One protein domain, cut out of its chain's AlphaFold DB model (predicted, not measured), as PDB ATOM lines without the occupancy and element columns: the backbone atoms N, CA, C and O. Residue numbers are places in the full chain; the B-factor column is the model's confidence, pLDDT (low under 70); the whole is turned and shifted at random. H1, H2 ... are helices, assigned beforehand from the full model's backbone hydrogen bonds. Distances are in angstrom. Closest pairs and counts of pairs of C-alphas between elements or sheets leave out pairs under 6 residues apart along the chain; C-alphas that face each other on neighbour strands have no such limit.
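Overview. This is residues 2 to 84 of the 316 residues of the protein "LAQU0S13e02762g1_1" of Lachancea quebecensis (UniProt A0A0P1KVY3). The domain is an open, flat zigzag of helices: the long helix H2 runs through its middle as a slanting rod, and H1 meets the beginning of H2 to make an open V. Beyond the other end of H2 the chain folds back through residues 57 to 64 into two short helices, with H3 near the later part of H2 and H4 a step farther out. Residues 2 to 17, of which 7 to 17 belong to H1, stand free and make one arm of the zigzag. The printed part has 83 residues with four named helices, in the order H1, H2, H3, H4, and no named strand; the class is all helix. The whole is extended, with a radius of gyration of the C-alphas of 18.3 A, and its C-alphas span 49 by 44 by 16 A.

Arrangement. The longest helix is H2, residues 30 to 56. H1, residues 7 to 23, only just touches it, with 3 pairs of C-alphas within 8 A. H1 touches H2 with residues 22 to 23 alone, and H2 touches H1 with residues 32 to 35 alone; the closest C-alphas of the two are those of Val 22 and Cys 32, 6.0 A apart. H1 and H2 run opposite ways at a steep tilt of 46 degrees. H3, residues 65 to 72, is close to H2 but not clearly touching, and the closest C-alphas are those of Asn 51 and Tyr 67, 7.0 A apart. These two run the same way at a steep tilt of 69 degrees, only just short of about perpendicular. H4, residues 75 to 82, is close to H3 but not clearly touching, with the closest C-alphas, those of Ile 70 and Leu 78, 7.5 A apart. H3 and H4 run opposite ways at a steep tilt of 48 degrees. H1 is apart from H3 and from H4, and H2 is apart from H4. In H1, H2, H3 and H4 every O i to N i+4 pair is within hydrogen-bond range.

Along the chain. H2 is 38.5 A long from its first to its last C-alpha, from C-alpha 30 at (183.206, 131.300, 163.269) to C-alpha 56 at (170.601, 120.852, 198.148). H1 begins with C-alpha 7 at (154.277, 129.854, 173.822) and is 24.6 A long. H3 and H4 are each 10.4 A long, and C-alpha 82, the last of H4, is at (190.114, 127.198, 186.682).

Size, cuts and confidence. The C-alphas farthest apart are those of Asn 2 and Asn 76, 58.9 A. The printed part has no cut. The link from H3 to H4 is tight, those from H1 to H2 and from H2 to H3 are short, and no link is long. The mean pLDDT of the printed part is 82.5, and it is under 70 at residues 2 to 4, residue 78 and residues 81 to 84 of this predicted model.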
ATOM      1  N   ASN A   2     138.569 127.785 174.312       47.94
ATOM      2  CA  ASN A   2     139.736 128.469 173.751       47.94
ATOM      3  C   ASN A   2     140.952 127.565 173.926       47.94
ATOM      4  O   ASN A   2     141.350 127.288 175.057       47.94
ATOM      5  N   GLU A   3     141.524 127.115 172.816       61.28
ATOM      6  CA  GLU A   3     142.835 126.475 172.806       61.28
ATOM      7  C   GLU A   3     143.863 127.528 173.232       61.28
ATOM      8  O   GLU A   3     144.050 128.551 172.570       61.28
ATOM      9  N   GLY A   4     144.458 127.331 174.410       65.25
ATOM     10  CA  GLY A   4     145.469 128.239 174.935       65.25
ATOM     11  C   GLY A   4     146.727 128.132 174.086       65.25
ATOM     12  O   GLY A   4     147.359 127.083 174.074       65.25
ATOM     13  N   TYR A   5     147.081 129.210 173.383       70.00
ATOM     14  CA  TYR A   5     148.290 129.271 172.564       70.00
ATOM     15  C   TYR A   5     149.535 129.089 173.444       70.00
ATOM     16  O   TYR A   5     149.946 130.014 174.152       70.00
ATOM     17  N   ASP A   6     150.109 127.884 173.431       80.62
ATOM     18  CA  ASP A   6     151.265 127.566 174.258       80.62
ATOM     19  C   ASP A   6     152.556 128.088 173.620       80.62
ATOM     20  O   ASP A   6     153.183 127.466 172.756       80.62
ATOM     21  N   TRP A   7     152.984 129.246 174.118       81.44
ATOM     22  CA  TRP A   7     154.277 129.854 173.822       81.44
ATOM     23  C   TRP A   7     155.464 128.906 174.045       81.44
ATOM     24  O   TRP A   7     156.506 129.097 173.414       81.44
ATOM     25  N   SER A   8     155.326 127.887 174.901       81.75
ATOM     26  CA  SER A   8     156.361 126.878 175.154       81.75
ATOM     27  C   SER A   8     156.629 126.028 173.913       81.75
ATOM     28  O   SER A   8     157.790 125.834 173.544       81.75
ATOM     29  N   GLU A   9     155.577 125.564 173.228       81.25
ATOM     30  CA  GLU A   9     155.727 124.817 171.978       81.25
ATOM     31  C   GLU A   9     156.341 125.678 170.877       81.25
ATOM     32  O   GLU A   9     157.271 125.238 170.199       81.25
ATOM     33  N   GLU A  10     155.844 126.904 170.689       83.31
ATOM     34  CA  GLU A  10     156.294 127.745 169.578       83.31
ATOM     35  C   GLU A  10     157.740 128.220 169.767       83.31
ATOM     36  O   GLU A  10     158.538 128.197 168.825       83.31
ATOM     37  N   ALA A  11     158.129 128.535 171.007       78.44
ATOM     38  CA  ALA A  11     159.525 128.765 171.360       78.44
ATOM     39  C   ALA A  11     160.389 127.521 171.090       78.44
ATOM     40  O   ALA A  11     161.505 127.646 170.578       78.44
ATOM     41  N   GLN A  12     159.886 126.312 171.365       79.00
ATOM     42  CA  GLN A  12     160.631 125.082 171.096       79.00
ATOM     43  C   GLN A  12     160.742 124.773 169.590       79.00
ATOM     44  O   GLN A  12     161.797 124.310 169.149       79.00
ATOM     45  N   LYS A  13     159.726 125.098 168.775       86.00
ATOM     46  CA  LYS A  13     159.788 125.051 167.297       86.00
ATOM     47  C   LYS A  13     160.860 126.018 166.768       86.00
ATOM     48  O   LYS A  13     161.716 125.608 165.982       86.00
ATOM     49  N   LEU A  14     160.896 127.254 167.276       81.50
ATOM     50  CA  LEU A  14     161.928 128.257 166.964       81.50
ATOM     51  C   LEU A  14     163.348 127.809 167.355       81.50
ATOM     52  O   LEU A  14     164.287 128.005 166.581       81.50
ATOM     53  N   ILE A  15     163.518 127.171 168.519       79.81
ATOM     54  CA  ILE A  15     164.807 126.610 168.954       79.81
ATOM     55  C   ILE A  15     165.258 125.487 168.008       79.81
ATOM     56  O   ILE A  15     166.395 125.521 167.540       79.81
ATOM     57  N   ARG A  16     164.368 124.547 167.653       84.31
ATOM     58  CA  ARG A  16     164.679 123.466 166.695       84.31
ATOM     59  C   ARG A  16     165.060 124.015 165.316       84.31
ATOM     60  O   ARG A  16     166.036 123.548 164.739       84.31
ATOM     61  N   PHE A  17     164.358 125.037 164.818       84.31
ATOM     62  CA  PHE A  17     164.689 125.693 163.546       84.31
ATOM     63  C   PHE A  17     166.056 126.398 163.588       84.31
ATOM     64  O   PHE A  17     166.864 126.217 162.676       84.31
ATOM     65  N   ARG A  18     166.362 127.140 164.669       78.69
ATOM     66  CA  ARG A  18     167.710 127.690 164.909       78.69
ATOM     67  C   ARG A  18     168.750 126.573 164.869       78.69
ATOM     68  O   ARG A  18     169.746 126.710 164.170       78.69
ATOM     69  N   ASP A  19     168.527 125.493 165.613       77.50
ATOM     70  CA  ASP A  19     169.485 124.397 165.754       77.50
ATOM     71  C   ASP A  19     169.719 123.634 164.443       77.50
ATOM     72  O   ASP A  19     170.866 123.285 164.162       77.50
ATOM     73  N   GLN A  20     168.686 123.468 163.608       84.06
ATOM     74  CA  GLN A  20     168.804 122.970 162.235       84.06
ATOM     75  C   GLN A  20     169.655 123.911 161.370       84.06
ATOM     76  O   GLN A  20     170.582 123.455 160.703       84.06
ATOM     77  N   LYS A  21     169.426 125.229 161.442       76.44
ATOM     78  CA  LYS A  21     170.240 126.212 160.708       76.44
ATOM     79  C   LYS A  21     171.700 126.271 161.166       76.44
ATOM     80  O   LYS A  21     172.543 126.642 160.361       76.44
ATOM     81  N   VAL A  22     172.040 125.845 162.389       72.12
ATOM     82  CA  VAL A  22     173.454 125.671 162.792       72.12
ATOM     83  C   VAL A  22     174.108 124.482 162.079       72.12
ATOM     84  O   VAL A  22     175.288 124.553 161.755       72.12
ATOM     85  N   LEU A  23     173.360 123.404 161.810       73.94
ATOM     86  CA  LEU A  23     173.870 122.215 161.110       73.94
ATOM     87  C   LEU A  23     174.095 122.455 159.606       73.94
ATOM     88  O   LEU A  23     174.894 121.755 158.994       73.94
ATOM     89  N   GLU A  24     173.418 123.447 159.023       79.50
ATOM     90  CA  GLU A  24     173.620 123.882 157.633       79.50
ATOM     91  C   GLU A  24     174.864 124.778 157.446       79.50
ATOM     92  O   GLU A  24     175.307 124.983 156.316       79.50
ATOM     93  N   LEU A  25     175.447 125.320 158.526       75.62
ATOM     94  CA  LEU A  25     176.642 126.167 158.444       75.62
ATOM     95  C   LEU A  25     177.912 125.332 158.254       75.62
ATOM     96  O   LEU A  25     178.154 124.354 158.964       75.62
ATOM     97  N   ALA A  26     178.790 125.791 157.358       73.69
ATOM     98  CA  ALA A  26     180.095 125.178 157.141       73.69
ATOM     99  C   ALA A  26     180.896 125.101 158.454       73.69
ATOM    100  O   ALA A  26     181.073 126.094 159.156       73.69
ATOM    101  N   GLN A  27     181.444 123.925 158.764       72.69
ATOM    102  CA  GLN A  27     182.045 123.611 160.070       72.69
ATOM    103  C   GLN A  27     183.274 124.475 160.437       72.69
ATOM    104  O   GLN A  27     183.680 124.545 161.598       72.69
ATOM    105  N   ASN A  28     183.855 125.165 159.450       74.94
ATOM    106  CA  ASN A  28     184.951 126.111 159.640       74.94
ATOM    107  C   ASN A  28     184.507 127.535 160.012       74.94
ATOM    108  O   ASN A  28     185.339 128.279 160.538       74.94
ATOM    109  N   ASP A  29     183.235 127.886 159.803       83.19
ATOM    110  CA  ASP A  29     182.658 129.194 160.116       83.19
ATOM    111  C   ASP A  29     182.753 129.512 161.621       83.19
ATOM    112  O   ASP A  29     182.452 128.688 162.492       83.19
ATOM    113  N   LEU A  30     183.157 130.746 161.920       80.06
ATOM    114  CA  LEU A  30     183.206 131.300 163.269       80.06
ATOM    115  C   LEU A  30     181.810 131.348 163.907       80.06
ATOM    116  O   LEU A  30     181.695 131.138 165.115       80.06
ATOM    117  N   LEU A  31     180.751 131.566 163.118       79.44
ATOM    118  CA  LEU A  31     179.372 131.547 163.603       79.44
ATOM    119  C   LEU A  31     178.962 130.141 164.063       79.44
ATOM    120  O   LEU A  31     178.439 129.992 165.168       79.44
ATOM    121  N   CYS A  32     179.273 129.103 163.279       79.88
ATOM    122  CA  CYS A  32     179.029 127.707 163.655       79.88
ATOM    123  C   CYS A  32     179.796 127.333 164.937       79.88
ATOM    124  O   CYS A  32     179.197 126.882 165.918       79.88
ATOM    125  N   LYS A  33     181.103 127.629 164.988       82.00
ATOM    126  CA  LYS A  33     181.957 127.393 166.169       82.00
ATOM    127  C   LYS A  33     181.424 128.101 167.420       82.00
ATOM    128  O   LYS A  33     181.309 127.475 168.474       82.00
ATOM    129  N   ARG A  34     181.019 129.371 167.303       85.06
ATOM    130  CA  ARG A  34     180.376 130.129 168.388       85.06
ATOM    131  C   ARG A  34     179.084 129.460 168.863       85.06
ATOM    132  O   ARG A  34     178.892 129.315 170.067       85.06
ATOM    133  N   LEU A  35     178.202 129.057 167.952       82.19
ATOM    134  CA  LEU A  35     176.902 128.470 168.297       82.19
ATOM    135  C   LEU A  35     177.042 127.093 168.970       82.19
ATOM    136  O   LEU A  35     176.268 126.778 169.876       82.19
ATOM    137  N   VAL A  36     178.064 126.309 168.607       83.50
ATOM    138  CA  VAL A  36     178.438 125.069 169.316       83.50
ATOM    139  C   VAL A  36     178.920 125.361 170.742       83.50
ATOM    140  O   VAL A  36     178.513 124.663 171.672       83.50
ATOM    141  N   ILE A  37     179.734 126.403 170.943       83.81
ATOM    142  CA  ILE A  37     180.181 126.835 172.278       83.81
ATOM    143  C   ILE A  37     178.989 127.325 173.119       83.81
ATOM    144  O   ILE A  37     178.825 126.875 174.252       83.81
ATOM    145  N   GLU A  38     178.100 128.158 172.560       84.81
ATOM    146  CA  GLU A  38     176.860 128.593 173.228       84.81
ATOM    147  C   GLU A  38     175.990 127.399 173.660       84.81
ATOM    148  O   GLU A  38     175.471 127.397 174.778       84.81
ATOM    149  N   ARG A  39     175.834 126.374 172.804       83.69
ATOM    150  CA  ARG A  39     175.050 125.170 173.130       83.69
ATOM    151  C   ARG A  39     175.689 124.377 174.275       83.69
ATOM    152  O   ARG A  39     174.982 124.032 175.219       83.69
ATOM    153  N   ARG A  40     177.011 124.160 174.242       84.81
ATOM    154  CA  ARG A  40     177.756 123.465 175.312       84.81
ATOM    155  C   ARG A  40     177.655 124.187 176.658       84.81
ATOM    156  O   ARG A  40     177.381 123.542 177.664       84.81
ATOM    157  N   ILE A  41     177.815 125.513 176.676       85.38
ATOM    158  CA  ILE A  41     177.699 126.321 177.903       85.38
ATOM    159  C   ILE A  41     176.286 126.217 178.494       85.38
ATOM    160  O   ILE A  41     176.146 126.034 179.700       85.38
ATOM    161  N   LYS A  42     175.235 126.276 177.661       87.56
ATOM    162  CA  LYS A  42     173.851 126.093 178.128       87.56
ATOM    163  C   LYS A  42     173.608 124.704 178.711       87.56
ATOM    164  O   LYS A  42     173.054 124.607 179.799       87.56
ATOM    165  N   GLN A  43     174.058 123.650 178.028       88.25
ATOM    166  CA  GLN A  43     173.911 122.270 178.500       88.25
ATOM    167  C   GLN A  43     174.601 122.065 179.858       88.25
ATOM    168  O   GLN A  43     173.961 121.584 180.790       88.25
ATOM    169  N   ALA A  44     175.846 122.532 180.006       85.56
ATOM    170  CA  ALA A  44     176.578 122.469 181.271       85.56
ATOM    171  C   ALA A  44     175.913 123.293 182.394       85.56
ATOM    172  O   ALA A  44     175.895 122.863 183.544       85.56
ATOM    173  N   ALA A  45     175.327 124.455 182.079       89.94
ATOM    174  CA  ALA A  45     174.601 125.270 183.057       89.94
ATOM    175  C   ALA A  45     173.283 124.614 183.511       89.94
ATOM    176  O   ALA A  45     172.967 124.623 184.699       89.94
ATOM    177  N   GLU A  46     172.524 124.007 182.594       92.06
ATOM    178  CA  GLU A  46     171.326 123.233 182.937       92.06
ATOM    179  C   GLU A  46     171.655 121.983 183.763       92.06
ATOM    180  O   GLU A  46     170.899 121.624 184.663       92.06
ATOM    181  N   GLU A  47     172.757 121.305 183.448       92.56
ATOM    182  CA  GLU A  47     173.251 120.144 184.190       92.56
ATOM    183  C   GLU A  47     173.717 120.534 185.597       92.56
ATOM    184  O   GLU A  47     173.265 119.938 186.573       92.56
ATOM    185  N   HIS A  48     174.512 121.601 185.729       93.44
ATOM    186  CA  HIS A  48     174.883 122.169 187.027       93.44
ATOM    187  C   HIS A  48     173.644 122.547 187.850       93.44
ATOM    188  O   HIS A  48     173.612 122.286 189.050       93.44
ATOM    189  N   LEU A  49     172.610 123.138 187.243       94.12
ATOM    190  CA  LEU A  49     171.383 123.497 187.961       94.12
ATOM    191  C   LEU A  49     170.612 122.253 188.442       94.12
ATOM    192  O   LEU A  49     170.050 122.262 189.533       94.12
ATOM    193  N   LYS A  50     170.594 121.167 187.657       95.06
ATOM    194  CA  LYS A  50     169.990 119.879 188.054       95.06
ATOM    195  C   LYS A  50     170.777 119.229 189.201       95.06
ATOM    196  O   LYS A  50     170.165 118.814 190.183       95.06
ATOM    197  N   ASN A  51     172.108 119.213 189.101       94.81
ATOM    198  CA  ASN A  51     173.017 118.688 190.123       94.81
ATOM    199  C   ASN A  51     172.904 119.458 191.446       94.81
ATOM    200  O   ASN A  51     172.705 118.838 192.485       94.81
ATOM    201  N   GLU A  52     172.952 120.790 191.410       94.44
ATOM    202  CA  GLU A  52     172.838 121.643 192.601       94.44
ATOM    203  C   GLU A  52     171.470 121.481 193.286       94.44
ATOM    204  O   GLU A  52     171.402 121.259 194.492       94.44
ATOM    205  N   ASN A  53     170.367 121.471 192.526       95.88
ATOM    206  CA  ASN A  53     169.036 121.210 193.092       95.88
ATOM    207  C   ASN A  53     168.934 119.814 193.742       95.88
ATOM    208  O   ASN A  53     168.281 119.658 194.773       95.88
ATOM    209  N   ALA A  54     169.566 118.787 193.164       93.81
ATOM    210  CA  ALA A  54     169.613 117.455 193.768       93.81
ATOM    211  C   ALA A  54     170.494 117.425 195.032       93.81
ATOM    212  O   ALA A  54     170.102 116.828 196.037       93.81
ATOM    213  N   PHE A  55     171.639 118.112 195.007       95.19
ATOM    214  CA  PHE A  55     172.585 118.219 196.115       95.19
ATOM    215  C   PHE A  55     171.981 118.957 197.322       95.19
ATOM    216  O   PHE A  55     172.025 118.433 198.434       95.19
ATOM    217  N   GLN A  56     171.309 120.094 197.104       93.56
ATOM    218  CA  GLN A  56     170.601 120.852 198.148       93.56
ATOM    219  C   GLN A  56     169.497 120.039 198.852       93.56
ATOM    220  O   GLN A  56     169.234 120.248 200.035       93.56
ATOM    221  N   VAL A  57     168.865 119.088 198.153       95.44
ATOM    222  CA  VAL A  57     167.842 118.176 198.708       95.44
ATOM    223  C   VAL A  57     168.474 116.894 199.299       95.44
ATOM    224  O   VAL A  57     167.771 115.989 199.745       95.44
ATOM    225  N   GLY A  58     169.809 116.783 199.316       92.88
ATOM    226  CA  GLY A  58     170.545 115.618 199.824       92.88
ATOM    227  C   GLY A  58     170.450 114.370 198.935       92.88
ATOM    228  O   GLY A  58     170.807 113.272 199.360       92.88
ATOM    229  N   ARG A  59     169.965 114.507 197.695       94.38
ATOM    230  CA  ARG A  59     169.751 113.411 196.736       94.38
ATOM    231  C   ARG A  59     171.006 113.134 195.917       94.38
ATOM    232  O   ARG A  59     171.016 113.288 194.697       94.38
ATOM    233  N   LEU A  60     172.062 112.700 196.607       92.06
ATOM    234  CA  LEU A  60     173.350 112.323 196.007       92.06
ATOM    235  C   LEU A  60     173.211 111.224 194.932       92.06
ATOM    236  O   LEU A  60     174.031 111.157 194.026       92.06
ATOM    237  N   ASP A  61     172.133 110.433 194.970       94.12
ATOM    238  CA  ASP A  61     171.751 109.457 193.938       94.12
ATOM    239  C   ASP A  61     171.419 110.071 192.562       94.12
ATOM    240  O   ASP A  61     171.265 109.340 191.586       94.12
ATOM    241  N   LYS A  62     171.281 111.402 192.481       92.12
ATOM    242  CA  LYS A  62     170.926 112.154 191.264       92.12
ATOM    243  C   LYS A  62     171.947 113.227 190.882       92.12
ATOM    244  O   LYS A  62     171.676 114.011 189.976       92.12
ATOM    245  N   VAL A  63     173.083 113.285 191.574       94.44
ATOM    246  CA  VAL A  63     174.159 114.250 191.316       94.44
ATOM    247  C   VAL A  63     175.252 113.562 190.495       94.44
ATOM    248  O   VAL A  63     175.643 112.441 190.819       94.44
ATOM    249  N   SER A  64     175.757 114.206 189.439       94.75
ATOM    250  CA  SER A  64     176.852 113.641 188.636       94.75
ATOM    251  C   SER A  64     178.127 113.439 189.483       94.75
ATOM    252  O   SER A  64     178.430 114.262 190.358       94.75
ATOM    253  N   PRO A  65     178.912 112.374 189.228       92.12
ATOM    254  CA  PRO A  65     180.157 112.133 189.952       92.12
ATOM    255  C   PRO A  65     181.209 113.218 189.675       92.12
ATOM    256  O   PRO A  65     182.008 113.530 190.556       92.12
ATOM    257  N   GLU A  66     181.193 113.850 188.499       89.62
ATOM    258  CA  GLU A  66     182.031 115.010 188.183       89.62
ATOM    259  C   GLU A  66     181.674 116.208 189.063       89.62
ATOM    260  O   GLU A  66     182.579 116.894 189.535       89.62
ATOM    261  N   TYR A  67     180.380 116.442 189.304       92.88
ATOM    262  CA  TYR A  67     179.911 117.520 190.170       92.88
ATOM    263  C   TYR A  67     180.302 117.278 191.631       92.88
ATOM    264  O   TYR A  67     180.878 118.162 192.262       92.88
ATOM    265  N   LEU A  68     180.080 116.062 192.149       92.12
ATOM    266  CA  LEU A  68     180.523 115.687 193.498       92.12
ATOM    267  C   LEU A  68     182.044 115.803 193.645       92.12
ATOM    268  O   LEU A  68     182.515 116.360 194.631       92.12
ATOM    269  N   ARG A  69     182.817 115.365 192.641       90.06
ATOM    270  CA  ARG A  69     184.271 115.562 192.614       90.06
ATOM    271  C   ARG A  69     184.628 117.044 192.704       90.06
ATOM    272  O   ARG A  69     185.428 117.391 193.555       90.06
ATOM    273  N   ILE A  70     184.034 117.914 191.881       87.00
ATOM    274  CA  ILE A  70     184.319 119.363 191.893       87.00
ATOM    275  C   ILE A  70     183.973 119.994 193.253       87.00
ATOM    276  O   ILE A  70     184.749 120.800 193.757       87.00
ATOM    277  N   MET A  71     182.860 119.595 193.875       86.06
ATOM    278  CA  MET A  71     182.459 120.063 195.211       86.06
ATOM    279  C   MET A  71     183.360 119.540 196.344       86.06
ATOM    280  O   MET A  71     183.364 120.115 197.431       86.06
ATOM    281  N   CYS A  72     184.128 118.475 196.099       86.88
ATOM    282  CA  CYS A  72     185.103 117.901 197.028       86.88
ATOM    283  C   CYS A  72     186.573 118.164 196.636       86.88
ATOM    284  O   CYS A  72     187.462 117.669 197.326       86.88
ATOM    285  N   MET A  73     186.847 118.909 195.560       87.50
ATOM    286  CA  MET A  73     188.212 119.279 195.165       87.50
ATOM    287  C   MET A  73     188.775 120.342 196.107       87.50
ATOM    288  O   MET A  73     188.103 121.320 196.443       87.50
ATOM    289  N   ASP A  74     190.046 120.188 196.474       85.19
ATOM    290  CA  ASP A  74     190.748 121.176 197.287       85.19
ATOM    291  C   ASP A  74     190.812 122.531 196.571       85.19
ATOM    292  O   ASP A  74     190.991 122.611 195.355       85.19
ATOM    293  N   TYR A  75     190.762 123.630 197.332       77.38
ATOM    294  CA  TYR A  75     190.831 124.990 196.774       77.38
ATOM    295  C   TYR A  75     192.072 125.214 195.885       77.38
ATOM    296  O   TYR A  75     192.015 125.951 194.899       77.38
ATOM    297  N   ASN A  76     193.183 124.541 196.198       78.19
ATOM    298  CA  ASN A  76     194.404 124.564 195.392       78.19
ATOM    299  C   ASN A  76     194.217 123.871 194.033       78.19
ATOM    300  O   ASN A  76     194.627 124.421 193.010       78.19
ATOM    301  N   GLU A  77     193.559 122.709 194.005       78.69
ATOM    302  CA  GLU A  77     193.247 121.986 192.768       78.69
ATOM    303  C   GLU A  77     192.215 122.743 191.931       78.69
ATOM    304  O   GLU A  77     192.403 122.926 190.727       78.69
ATOM    305  N   LEU A  78     191.162 123.260 192.571       69.75
ATOM    306  CA  LEU A  78     190.118 124.061 191.933       69.75
ATOM    307  C   LEU A  78     190.708 125.327 191.286       69.75
ATOM    308  O   LEU A  78     190.363 125.671 190.154       69.75
ATOM    309  N   LYS A  79     191.675 125.972 191.956       74.00
ATOM    310  CA  LYS A  79     192.457 127.084 191.399       74.00
ATOM    311  C   LYS A  79     193.275 126.659 190.175       74.00
ATOM    312  O   LYS A  79     193.325 127.418 189.212       74.00
ATOM    313  N   THR A  80     193.887 125.470 190.170       71.62
ATOM    314  CA  THR A  80     194.595 124.967 188.977       71.62
ATOM    315  C   THR A  80     193.663 124.531 187.847       71.62
ATOM    316  O   THR A  80     194.013 124.722 186.690       71.62
ATOM    317  N   ALA A  81     192.466 124.020 188.148       65.19
ATOM    318  CA  ALA A  81     191.474 123.617 187.148       65.19
ATOM    319  C   ALA A  81     190.778 124.821 186.483       65.19
ATOM    320  O   ALA A  81     190.433 124.764 185.304       65.19
ATOM    321  N   GLY A  82     190.601 125.924 187.221       58.41
ATOM    322  CA  GLY A  82     190.114 127.198 186.682       58.41
ATOM    323  C   GLY A  82     191.138 127.950 185.818       58.41
ATOM    324  O   GLY A  82     190.754 128.814 185.030       58.41
ATOM    325  N   VAL A  83     192.429 127.617 185.925       54.75
ATOM    326  CA  VAL A  83     193.468 128.091 184.999       54.75
ATOM    327  C   VAL A  83     193.461 127.187 183.769       54.75
ATOM    328  O   VAL A  83     193.837 126.020 183.831       54.75
ATOM    329  N   ALA A  84     193.033 127.733 182.632       49.94
ATOM    330  CA  ALA A  84     192.942 126.992 181.380       49.94
ATOM    331  C   ALA A  84     194.324 126.488 180.916       49.94
ATOM    332  O   ALA A  84     195.100 127.249 180.349       49.94
TER     333      ALA A  84